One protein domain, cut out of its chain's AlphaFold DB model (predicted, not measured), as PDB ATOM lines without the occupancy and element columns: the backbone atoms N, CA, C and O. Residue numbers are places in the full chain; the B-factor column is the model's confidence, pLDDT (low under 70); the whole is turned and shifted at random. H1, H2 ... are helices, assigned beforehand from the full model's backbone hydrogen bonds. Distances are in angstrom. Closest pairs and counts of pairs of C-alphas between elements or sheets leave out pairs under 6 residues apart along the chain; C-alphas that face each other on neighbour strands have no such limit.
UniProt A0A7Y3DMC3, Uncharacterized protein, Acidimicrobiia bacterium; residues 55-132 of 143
ATOM      1  N   ASP A  55     -65.229 -12.332  62.861       94.00
ATOM      2  CA  ASP A  55     -64.090 -11.533  62.423       94.00
ATOM      3  C   ASP A  55     -63.062 -11.314  63.548       94.00
ATOM      4  O   ASP A  55     -63.210 -11.792  64.675       94.00
ATOM      5  N   ASP A  56     -61.973 -10.613  63.234       95.06
ATOM      6  CA  ASP A  56     -60.876 -10.410  64.180       95.06
ATOM      7  C   ASP A  56     -61.255  -9.512  65.372       95.06
ATOM      8  O   ASP A  56     -60.656  -9.649  66.442       95.06
ATOM      9  N   GLU A  57     -62.264  -8.645  65.229       92.62
ATOM     10  CA  GLU A  57     -62.773  -7.820  66.331       92.62
ATOM     11  C   GLU A  57     -63.477  -8.702  67.366       92.62
ATOM     12  O   GLU A  57     -63.119  -8.679  68.548       92.62
ATOM     13  N   ILE A  58     -64.398  -9.565  66.925       92.19
ATOM     14  CA  ILE A  58     -65.101 -10.490  67.822       92.19
ATOM     15  C   ILE A  58     -64.120 -11.502  68.435       92.19
ATOM     16  O   ILE A  58     -64.215 -11.813  69.625       92.19
ATOM     17  N   ARG A  59     -63.123 -11.987  67.676       95.50
ATOM     18  CA  ARG A  59     -62.066 -12.864  68.225       95.50
ATOM     19  C   ARG A  59     -61.322 -12.199  69.373       95.50
ATOM     20  O   ARG A  59     -61.140 -12.823  70.419       95.50
ATOM     21  N   ALA A  60     -60.900 -10.948  69.192       93.56
ATOM     22  CA  ALA A  60     -60.194 -10.198  70.224       93.56
ATOM     23  C   ALA A  60     -61.080  -9.971  71.458       93.56
ATOM     24  O   ALA A  60     -60.621 -10.182  72.583       93.56
ATOM     25  N   ALA A  61     -62.353  -9.621  71.254       90.12
ATOM     26  CA  ALA A  61     -63.321  -9.448  72.334       90.12
ATOM     27  C   ALA A  61     -63.513 -10.734  73.152       90.12
ATOM     28  O   ALA A  61     -63.516 -10.686  74.378       90.12
ATOM     29  N   LEU A  62     -63.602 -11.897  72.502       92.62
ATOM     30  CA  LEU A  62     -63.758 -13.188  73.181       92.62
ATOM     31  C   LEU A  62     -62.504 -13.618  73.947       92.62
ATOM     32  O   LEU A  62     -62.602 -14.088  75.081       92.62
ATOM     33  N   VAL A  63     -61.317 -13.432  73.359       95.44
ATOM     34  CA  VAL A  63     -60.039 -13.681  74.050       95.44
ATOM     35  C   VAL A  63     -59.954 -12.829  75.320       95.44
ATOM     36  O   VAL A  63     -59.640 -13.357  76.387       95.44
ATOM     37  N   ALA A  64     -60.303 -11.542  75.225       93.12
ATOM     38  CA  ALA A  64     -60.333 -10.632  76.365       93.12
ATOM     39  C   ALA A  64     -61.401 -11.021  77.402       93.12
ATOM     40  O   ALA A  64     -61.093 -11.069  78.592       93.12
ATOM     41  N   TYR A  65     -62.619 -11.351  76.961       89.44
ATOM     42  CA  TYR A  65     -63.735 -11.764  77.817       89.44
ATOM     43  C   TYR A  65     -63.364 -12.953  78.713       89.44
ATOM     44  O   TYR A  65     -63.616 -12.929  79.916       89.44
ATOM     45  N   TRP A  66     -62.698 -13.967  78.152       92.69
ATOM     46  CA  TRP A  66     -62.255 -15.139  78.913       92.69
ATOM     47  C   TRP A  66     -60.903 -14.973  79.617       92.69
ATOM     48  O   TRP A  66     -60.464 -15.902  80.298       92.69
ATOM     49  N   GLY A  67     -60.225 -13.833  79.446       94.81
ATOM     50  CA  GLY A  67     -58.874 -13.620  79.965       94.81
ATOM     51  C   GLY A  67     -57.859 -14.635  79.428       94.81
ATOM     52  O   GLY A  67     -56.989 -15.083  80.175       94.81
ATOM     53  N   LEU A  68     -58.003 -15.047  78.165       95.56
ATOM     54  CA  LEU A  68     -57.101 -15.986  77.494       95.56
ATOM     55  C   LEU A  68     -55.984 -15.247  76.751       95.56
ATOM     56  O   LEU A  68     -56.071 -14.054  76.483       95.56
ATOM     57  N   GLU A  69     -54.927 -15.978  76.396       94.94
ATOM     58  CA  GLU A  69     -53.773 -15.411  75.682       94.94
ATOM     59  C   GLU A  69     -53.844 -15.621  74.167       94.94
ATOM     60  O   GLU A  69     -53.243 -14.864  73.407       94.94
ATOM     61  N   THR A  70     -54.556 -16.657  73.710       96.06
ATOM     62  CA  THR A  70     -54.530 -17.066  72.302       96.06
ATOM     63  C   THR A  70     -55.918 -17.392  71.769       96.06
ATOM     64  O   THR A  70     -56.793 -17.889  72.483       96.06
ATOM     65  N   TRP A  71     -56.099 -17.141  70.472       96.81
ATOM     66  CA  TRP A  71     -57.295 -17.567  69.759       96.81
ATOM     67  C   TRP A  71     -57.287 -19.079  69.502       96.81
ATOM     68  O   TRP A  71     -58.205 -19.764  69.931       96.81
ATOM     69  N   ASN A  72     -56.252 -19.597  68.829       96.38
ATOM     70  CA  ASN A  72     -56.161 -21.005  68.425       96.38
ATOM     71  C   ASN A  72     -54.700 -21.501  68.358       96.38
ATOM     72  O   ASN A  72     -54.278 -22.107  67.374       96.38
ATOM     73  N   ASP A  73     -53.879 -21.177  69.362       95.50
ATOM     74  CA  ASP A  73     -52.512 -21.703  69.416       95.50
ATOM     75  C   ASP A  73     -52.534 -23.176  69.857       95.50
ATOM     76  O   ASP A  73     -52.933 -23.513  70.974       95.50
ATOM     77  N   GLN A  74     -52.098 -24.080  68.980       92.25
ATOM     78  CA  GLN A  74     -52.088 -25.513  69.281       92.25
ATOM     79  C   GLN A  74     -51.028 -25.925  70.317       92.25
ATOM     80  O   GLN A  74     -51.073 -27.054  70.809       92.25
ATOM     81  N   THR A  75     -50.108 -25.029  70.684       95.31
ATOM     82  CA  THR A  75     -49.114 -25.258  71.744       95.31
ATOM     83  C   THR A  75     -49.690 -25.100  73.152       95.31
ATOM     84  O   THR A  75     -49.106 -25.628  74.100       95.31
ATOM     85  N   VAL A  76     -50.854 -24.449  73.306       94.69
ATOM     86  CA  VAL A  76     -51.573 -24.385  74.589       94.69
ATOM     87  C   VAL A  76     -52.633 -25.482  74.698       94.69
ATOM     88  O   VAL A  76     -53.067 -26.080  73.705       94.69
ATOM     89  N   SER A  77     -53.058 -25.775  75.930       94.69
ATOM     90  CA  SER A  77     -54.095 -26.778  76.177       94.69
ATOM     91  C   SER A  77     -55.426 -26.367  75.541       94.69
ATOM     92  O   SER A  77     -55.747 -25.188  75.444       94.69
ATOM     93  N   TRP A  78     -56.208 -27.360  75.116       92.12
ATOM     94  CA  TRP A  78     -57.463 -27.177  74.376       92.12
ATOM     95  C   TRP A  78     -58.405 -26.141  75.016       92.12
ATOM     96  O   TRP A  78     -58.809 -25.182  74.369       92.12
ATOM     97  N   GLY A  79     -58.652 -26.245  76.327       89.88
ATOM     98  CA  GLY A  79     -59.542 -25.328  77.052       89.88
ATOM     99  C   GLY A  79     -58.995 -23.908  77.271       89.88
ATOM    100  O   GLY A  79     -59.695 -23.075  77.856       89.88
ATOM    101  N   LEU A  80     -57.756 -23.630  76.851       95.06
ATOM    102  CA  LEU A  80     -57.128 -22.303  76.870       95.06
ATOM    103  C   LEU A  80     -57.109 -21.631  75.489       95.06
ATOM    104  O   LEU A  80     -56.562 -20.537  75.355       95.06
ATOM    105  N   ARG A  81     -57.714 -22.256  74.476       97.25
ATOM    106  CA  ARG A  81     -57.881 -21.683  73.140       97.25
ATOM    107  C   ARG A  81     -59.282 -21.096  73.021       97.25
ATOM    108  O   ARG A  81     -60.274 -21.786  73.266       97.25
ATOM    109  N   ALA A  82     -59.380 -19.816  72.677       96.81
ATOM    110  CA  ALA A  82     -60.675 -19.146  72.582       96.81
ATOM    111  C   ALA A  82     -61.558 -19.698  71.445       96.81
ATOM    112  O   ALA A  82     -62.779 -19.681  71.584       96.81
ATOM    113  N   ASN A  83     -60.983 -20.245  70.365       97.44
ATOM    114  CA  ASN A  83     -61.753 -20.883  69.289       97.44
ATOM    115  C   ASN A  83     -62.524 -22.117  69.794       97.44
ATOM    116  O   ASN A  83     -63.700 -22.265  69.480       97.44
ATOM    117  N   GLU A  84     -61.889 -22.958  70.616       97.50
ATOM    118  CA  GLU A  84     -62.514 -24.151  71.201       97.50
ATOM    119  C   GLU A  84     -63.631 -23.758  72.163       97.50
ATOM    120  O   GLU A  84     -64.713 -24.338  72.140       97.50
ATOM    121  N   ARG A  85     -63.420 -22.708  72.966       96.81
ATOM    122  CA  ARG A  85     -64.478 -22.175  73.834       96.81
ATOM    123  C   ARG A  85     -65.637 -21.572  73.053       96.81
ATOM    124  O   ARG A  85     -66.773 -21.697  73.499       96.81
ATOM    125  N   ALA A  86     -65.374 -20.932  71.917       97.19
ATOM    126  CA  ALA A  86     -66.417 -20.379  71.060       97.19
ATOM    127  C   ALA A  86     -67.281 -21.483  70.431       97.19
ATOM    128  O   ALA A  86     -68.508 -21.403  70.492       97.19
ATOM    129  N   ALA A  87     -66.657 -22.537  69.898       97.31
ATOM    130  CA  ALA A  87     -67.361 -23.720  69.406       97.31
ATOM    131  C   ALA A  87     -68.164 -24.411  70.522       97.31
ATOM    132  O   ALA A  87     -69.350 -24.698  70.352       97.31
ATOM    133  N   GLU A  88     -67.561 -24.571  71.701       95.88
ATOM    134  CA  GLU A  88     -68.221 -25.132  72.883       95.88
ATOM    135  C   GLU A  88     -69.417 -24.285  73.335       95.88
ATOM    136  O   GLU A  88     -70.481 -24.819  73.642       95.88
ATOM    137  N   SER A  89     -69.294 -22.956  73.315       94.25
ATOM    138  CA  SER A  89     -70.394 -22.037  73.622       94.25
ATOM    139  C   SER A  89     -71.588 -22.223  72.694       94.25
ATOM    140  O   SER A  89     -72.724 -22.226  73.166       94.25
ATOM    141  N   ILE A  90     -71.351 -22.409  71.393       93.56
ATOM    142  CA  ILE A  90     -72.415 -22.708  70.425       93.56
ATOM    143  C   ILE A  90     -73.045 -24.067  70.732       93.56
ATOM    144  O   ILE A  90     -74.269 -24.160  70.835       93.56
ATOM    145  N   ALA A  91     -72.230 -25.103  70.940       94.12
ATOM    146  CA  ALA A  91     -72.723 -26.447  71.216       94.12
ATOM    147  C   ALA A  91     -73.591 -26.502  72.477       94.12
ATOM    148  O   ALA A  91     -74.688 -27.065  72.461       94.12
ATOM    149  N   LEU A  92     -73.140 -25.867  73.558       90.94
ATOM    150  CA  LEU A  92     -73.853 -25.824  74.831       90.94
ATOM    151  C   LEU A  92     -75.127 -24.979  74.763       90.94
ATOM    152  O   LEU A  92     -76.134 -25.368  75.352       90.94
ATOM    153  N   ALA A  93     -75.114 -23.855  74.042       88.00
ATOM    154  CA  ALA A  93     -76.293 -23.001  73.892       88.00
ATOM    155  C   ALA A  93     -77.414 -23.664  73.078       88.00
ATOM    156  O   ALA A  93     -78.589 -23.390  73.322       88.00
ATOM    157  N   LEU A  94     -77.059 -24.530  72.127       89.50
ATOM    158  CA  LEU A  94     -78.013 -25.274  71.297       89.50
ATOM    159  C   LEU A  94     -78.414 -26.628  71.899       89.50
ATOM    160  O   LEU A  94     -79.381 -27.242  71.448       89.50
ATOM    161  N   SER A  95     -77.694 -27.092  72.921       87.38
ATOM    162  CA  SER A  95     -78.005 -28.333  73.624       87.38
ATOM    163  C   SER A  95     -79.177 -28.156  74.601       87.38
ATOM    164  O   SER A  95     -79.367 -27.075  75.165       87.38
ATOM    165  N   PRO A  96     -79.956 -29.219  74.882       82.69
ATOM    166  CA  PRO A  96     -80.943 -29.193  75.954       82.69
ATOM    167  C   PRO A  96     -80.294 -28.814  77.291       82.69
ATOM    168  O   PRO A  96     -79.405 -29.507  77.787       82.69
ATOM    169  N   LEU A  97     -80.751 -27.713  77.890       71.62
ATOM    170  CA  LEU A  97     -80.190 -27.232  79.147       71.62
ATOM    171  C   LEU A  97     -80.693 -28.070  80.336       71.62
ATOM    172  O   LEU A  97     -81.884 -28.391  80.418       71.62
ATOM    173  N   PRO A  98     -79.822 -28.395  81.307       72.25
ATOM    174  CA  PRO A  98     -80.253 -29.013  82.551       72.25
ATOM    175  C   PRO A  98     -81.084 -28.028  83.398       72.25
ATOM    176  O   PRO A  98     -80.901 -26.813  83.310       72.25
ATOM    177  N   PRO A  99     -81.938 -28.521  84.318       59.50
ATOM    178  CA  PRO A  99     -82.769 -27.669  85.180       59.50
ATOM    179  C   PRO A  99     -81.959 -26.825  86.179       59.50
ATOM    180  O   PRO A  99     -82.489 -25.893  86.779       59.50
ATOM    181  N   ARG A 100     -80.682 -27.162  86.392       71.50
ATOM    182  CA  ARG A 100     -79.720 -26.360  87.150       71.50
ATOM    183  C   ARG A 100     -78.501 -26.096  86.282       71.50
ATOM    184  O   ARG A 100     -77.833 -27.036  85.864       71.50
ATOM    185  N   ILE A 101     -78.217 -24.820  86.066       74.31
ATOM    186  CA  ILE A 101     -77.105 -24.351  85.245       74.31
ATOM    187  C   ILE A 101     -75.893 -24.157  86.159       74.31
ATOM    188  O   ILE A 101     -75.942 -23.385  87.117       74.31
ATOM    189  N   ALA A 102     -74.816 -24.897  85.899       78.25
ATOM    190  CA  ALA A 102     -73.550 -24.702  86.600       78.25
ATOM    191  C   ALA A 102     -72.908 -23.361  86.183       78.25
ATOM    192  O   ALA A 102     -73.097 -22.951  85.039       78.25
ATOM    193  N   PRO A 103     -72.098 -22.702  87.035       79.12
ATOM    194  CA  PRO A 103     -71.465 -21.423  86.692       79.12
ATOM    195  C   PRO A 103     -70.675 -21.440  85.376       79.12
ATOM    196  O   PRO A 103     -70.742 -20.489  84.611       79.12
ATOM    197  N   VAL A 104     -69.994 -22.551  85.072       79.88
ATOM    198  CA  VAL A 104     -69.279 -22.724  83.795       79.88
ATOM    199  C   VAL A 104     -70.216 -22.653  82.582       79.88
ATOM    200  O   VAL A 104     -69.863 -22.080  81.561       79.88
ATOM    201  N   LEU A 105     -71.443 -23.164  82.703       82.88
ATOM    202  CA  LEU A 105     -72.433 -23.098  81.631       82.88
ATOM    203  C   LEU A 105     -72.999 -21.677  81.478       82.88
ATOM    204  O   LEU A 105     -73.299 -21.270  80.363       82.88
ATOM    205  N   ILE A 106     -73.094 -20.900  82.565       83.69
ATOM    206  CA  ILE A 106     -73.476 -19.477  82.489       83.69
ATOM    207  C   ILE A 106     -72.472 -18.710  81.626       83.69
ATOM    208  O   ILE A 106     -72.884 -17.996  80.717       83.69
ATOM    209  N   ASP A 107     -71.173 -18.906  81.867       86.06
ATOM    210  CA  ASP A 107     -70.111 -18.242  81.104       86.06
ATOM    211  C   ASP A 107     -70.215 -18.527  79.596       86.06
ATOM    212  O   ASP A 107     -70.192 -17.614  78.769       86.06
ATOM    213  N   HIS A 108     -70.448 -19.790  79.229       86.31
ATOM    214  CA  HIS A 108     -70.616 -20.180  77.831       86.31
ATOM    215  C   HIS A 108     -71.865 -19.583  77.171       86.31
ATOM    216  O   HIS A 108     -71.793 -19.180  76.007       86.31
ATOM    217  N   LEU A 109     -72.986 -19.477  77.893       85.44
ATOM    218  CA  LEU A 109     -74.217 -18.853  77.389       85.44
ATOM    219  C   LEU A 109     -74.061 -17.335  77.192       85.44
ATOM    220  O   LEU A 109     -74.625 -16.763  76.255       85.44
ATOM    221  N   CYS A 110     -73.267 -16.679  78.037       85.50
ATOM    222  CA  CYS A 110     -72.914 -15.273  77.859       85.50
ATOM    223  C   CYS A 110     -72.051 -15.070  76.612       85.50
ATOM    224  O   CYS A 110     -72.372 -14.230  75.770       85.50
ATOM    225  N   ALA A 111     -71.032 -15.909  76.423       85.50
ATOM    226  CA  ALA A 111     -70.212 -15.880  75.217       85.50
ATOM    227  C   ALA A 111     -71.003 -16.197  73.934       85.50
ATOM    228  O   ALA A 111     -70.749 -15.593  72.897       85.50
ATOM    229  N   TYR A 112     -72.010 -17.074  73.984       86.12
ATOM    230  CA  TYR A 112     -72.909 -17.301  72.844       86.12
ATOM    231  C   TYR A 112     -73.662 -16.028  72.417       86.12
ATOM    232  O   TYR A 112     -73.857 -15.771  71.228       86.12
ATOM    233  N   SER A 113     -74.065 -15.210  73.388       84.19
ATOM    234  CA  SER A 113     -74.770 -13.948  73.131       84.19
ATOM    235  C   SER A 113     -73.842 -12.926  72.470       84.19
ATOM    236  O   SER A 113     -74.247 -12.251  71.529       84.19
ATOM    237  N   LEU A 114     -72.574 -12.878  72.904       83.75
ATOM    238  CA  LEU A 114     -71.524 -12.097  72.240       83.75
ATOM    239  C   LEU A 114     -71.280 -12.558  70.804       83.75
ATOM    240  O   LEU A 114     -71.207 -11.735  69.902       83.75
ATOM    241  N   LEU A 115     -71.165 -13.872  70.601       84.69
ATOM    242  CA  LEU A 115     -70.898 -14.467  69.293       84.69
ATOM    243  C   LEU A 115     -71.991 -14.141  68.279       84.69
ATOM    244  O   LEU A 115     -71.690 -13.904  67.118       84.69
ATOM    245  N   THR A 116     -73.251 -14.184  68.701       83.00
ATOM    246  CA  THR A 116     -74.392 -14.206  67.777       83.00
ATOM    247  C   THR A 116     -75.217 -12.924  67.762       83.00
ATOM    248  O   THR A 116     -76.217 -12.870  67.050       83.00
ATOM    249  N   GLU A 117     -74.849 -11.930  68.575       78.31
ATOM    250  CA  GLU A 117     -75.638 -10.718  68.850       78.31
ATOM    251  C   GLU A 117     -77.085 -11.002  69.311       78.31
ATOM    252  O   GLU A 117     -77.940 -10.113  69.334       78.31
ATOM    253  N   ASN A 118     -77.386 -12.244  69.702       73.62
ATOM    254  CA  ASN A 118     -78.698 -12.621  70.203       73.62
ATOM    255  C   ASN A 118     -78.845 -12.241  71.676       73.62
ATOM    256  O   ASN A 118     -77.886 -12.249  72.451       73.62
ATOM    257  N   SER A 119     -80.088 -11.982  72.082       64.06
ATOM    258  CA  SER A 119     -80.430 -11.782  73.486       64.06
ATOM    259  C   SER A 119     -79.974 -12.966  74.340       64.06
ATOM    260  O   SER A 119     -80.202 -14.126  73.989       64.06
ATOM    261  N   VAL A 120     -79.392 -12.648  75.497       63.56
ATOM    262  CA  VAL A 120     -78.969 -13.624  76.503       63.56
ATOM    263  C   VAL A 120     -80.117 -14.571  76.841       63.56
ATOM    264  O   VAL A 120     -81.251 -14.131  77.050       63.56
ATOM    265  N   HIS A 121     -79.823 -15.875  76.913       63.00
ATOM    266  CA  HIS A 121     -80.818 -16.888  77.253       63.00
ATOM    267  C   HIS A 121     -81.585 -16.469  78.528       63.00
ATOM    268  O   HIS A 121     -80.942 -16.100  79.515       63.00
ATOM    269  N   PRO A 122     -82.932 -16.554  78.578       61.91
ATOM    270  CA  PRO A 122     -83.728 -16.022  79.694       61.91
ATOM    271  C   PRO A 122     -83.299 -16.527  81.079       61.91
ATOM    272  O   PRO A 122     -83.423 -15.818  82.072       61.91
ATOM    273  N   HIS A 123     -82.763 -17.748  81.142       61.88
ATOM    274  CA  HIS A 123     -82.242 -18.355  82.372       61.88
ATOM    275  C   HIS A 123     -80.976 -17.695  82.941       61.88
ATOM    276  O   HIS A 123     -80.658 -17.950  84.100       61.88
ATOM    277  N   VAL A 124     -80.256 -16.881  82.164       63.88
ATOM    278  CA  VAL A 124     -79.009 -16.214  82.582       63.88
ATOM    279  C   VAL A 124     -79.011 -14.701  82.322       63.88
ATOM    280  O   VAL A 124     -77.995 -14.032  82.514       63.88
ATOM    281  N   ALA A 125     -80.160 -14.131  81.948       60.81
ATOM    282  CA  ALA A 125     -80.330 -12.686  81.827       60.81
ATOM    283  C   ALA A 125     -79.927 -11.975  83.138       60.81
ATOM    284  O   ALA A 125     -80.429 -12.298  84.214       60.81
ATOM    285  N   GLY A 126     -78.994 -11.020  83.048       63.31
ATOM    286  CA  GLY A 126     -78.442 -10.285  84.198       63.31
ATOM    287  C   GLY A 126     -77.280 -10.968  84.934       63.31
ATOM    288  O   GLY A 126     -76.784 -10.408  85.905       63.31
ATOM    289  N   SER A 127     -76.837 -12.152  84.491       73.19
ATOM    290  CA  SER A 127     -75.660 -12.848  85.048       73.19
ATOM    291  C   SER A 127     -74.396 -12.697  84.195       73.19
ATOM    292  O   SER A 127     -73.318 -13.086  84.639       73.19
ATOM    293  N   CYS A 128     -74.519 -12.155  82.981       73.12
ATOM    294  CA  CYS A 128     -73.383 -11.950  82.092       73.12
ATOM    295  C   CYS A 128     -72.569 -10.719  82.499       73.12
ATOM    296  O   CYS A 128     -73.170  -9.690  82.820       73.12
ATOM    297  N   PRO A 129     -71.227 -10.796  82.468       66.12
ATOM    298  CA  PRO A 129     -70.380  -9.619  82.609       66.12
ATOM    299  C   PRO A 129     -70.725  -8.583  81.533       66.12
ATOM    300  O   PRO A 129     -70.963  -8.950  80.383       66.12
ATOM    301  N   ASP A 130     -70.734  -7.298  81.890       59.56
ATOM    302  CA  ASP A 130     -70.844  -6.221  80.905       59.56
ATOM    303  C   ASP A 130     -69.596  -6.237  80.024       59.56
ATOM    304  O   ASP A 130     -68.494  -5.943  80.486       59.56
ATOM    305  N   VAL A 131     -69.775  -6.575  78.751       49.94
ATOM    306  CA  VAL A 131     -68.646  -6.740  77.830       49.94
ATOM    307  C   VAL A 131     -68.221  -5.424  77.183       49.94
ATOM    308  O   VAL A 131     -67.180  -5.398  76.552       49.94
ATOM    309  N   ASP A 132     -68.974  -4.327  77.371       41.84
ATOM    310  CA  ASP A 132     -68.584  -2.998  76.859       41.84
ATOM    311  C   ASP A 132     -69.430  -1.808  77.377       41.84
ATOM    312  O   ASP A 132     -69.571  -0.777  76.717       41.84
TER     313      ASP A 132
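This is residues 55 to 132 of the 143 residues of an uncharacterized protein of Acidimicrobiia bacterium (UniProt A0A7Y3DMC3). Two helices, H2 and H3, cross at close to a right angle and make the core; H1 packs at the first residues of H2, roughly antiparallel to H3. Long loops make up much of the rest. The 78 printed residues hold three named helices, H1, H2, H3 in order, and no named strand: all helix, with 37 residues in named elements, under half. The whole is compact, radius of gyration of the C-alphas 12.3 A, spanning 36 by 25 by 17 A.

Find C-alpha 56 at (-60.876, -10.410, 64.180); H1 runs from there to residue 65. H2, residues 82 to 94, is 18.4 A long. H3, residues 103 to 116, covers 20.5 A and ends at (-74.392, -14.206, 67.777).

Look at Ser 89 and His 108, the closest C-alphas of H2 and H3, 4.6 A apart; these helices touch, about perpendicular at 84 degrees. H1 touches H2 at residues 82 to 86 alone, about perpendicular at 83 degrees, closest at C-alphas 63 and 82, 5.7 A. H1 touches H3 at residues 111 to 115 alone, closest at C-alphas 58 and 115, 7.2 A, a shallow tilt of 19 degrees, opposite ways. In H1, H2 and H3 every O i to N i+4 pair is within hydrogen-bond range.

The farthest C-alphas, Thr 75 and Pro 122, are 36.7 A apart. The printed part has no cut; the H1 to H2 link is long. Confidence is under 70 at residues 99, 119 to 126 and 129 to 132.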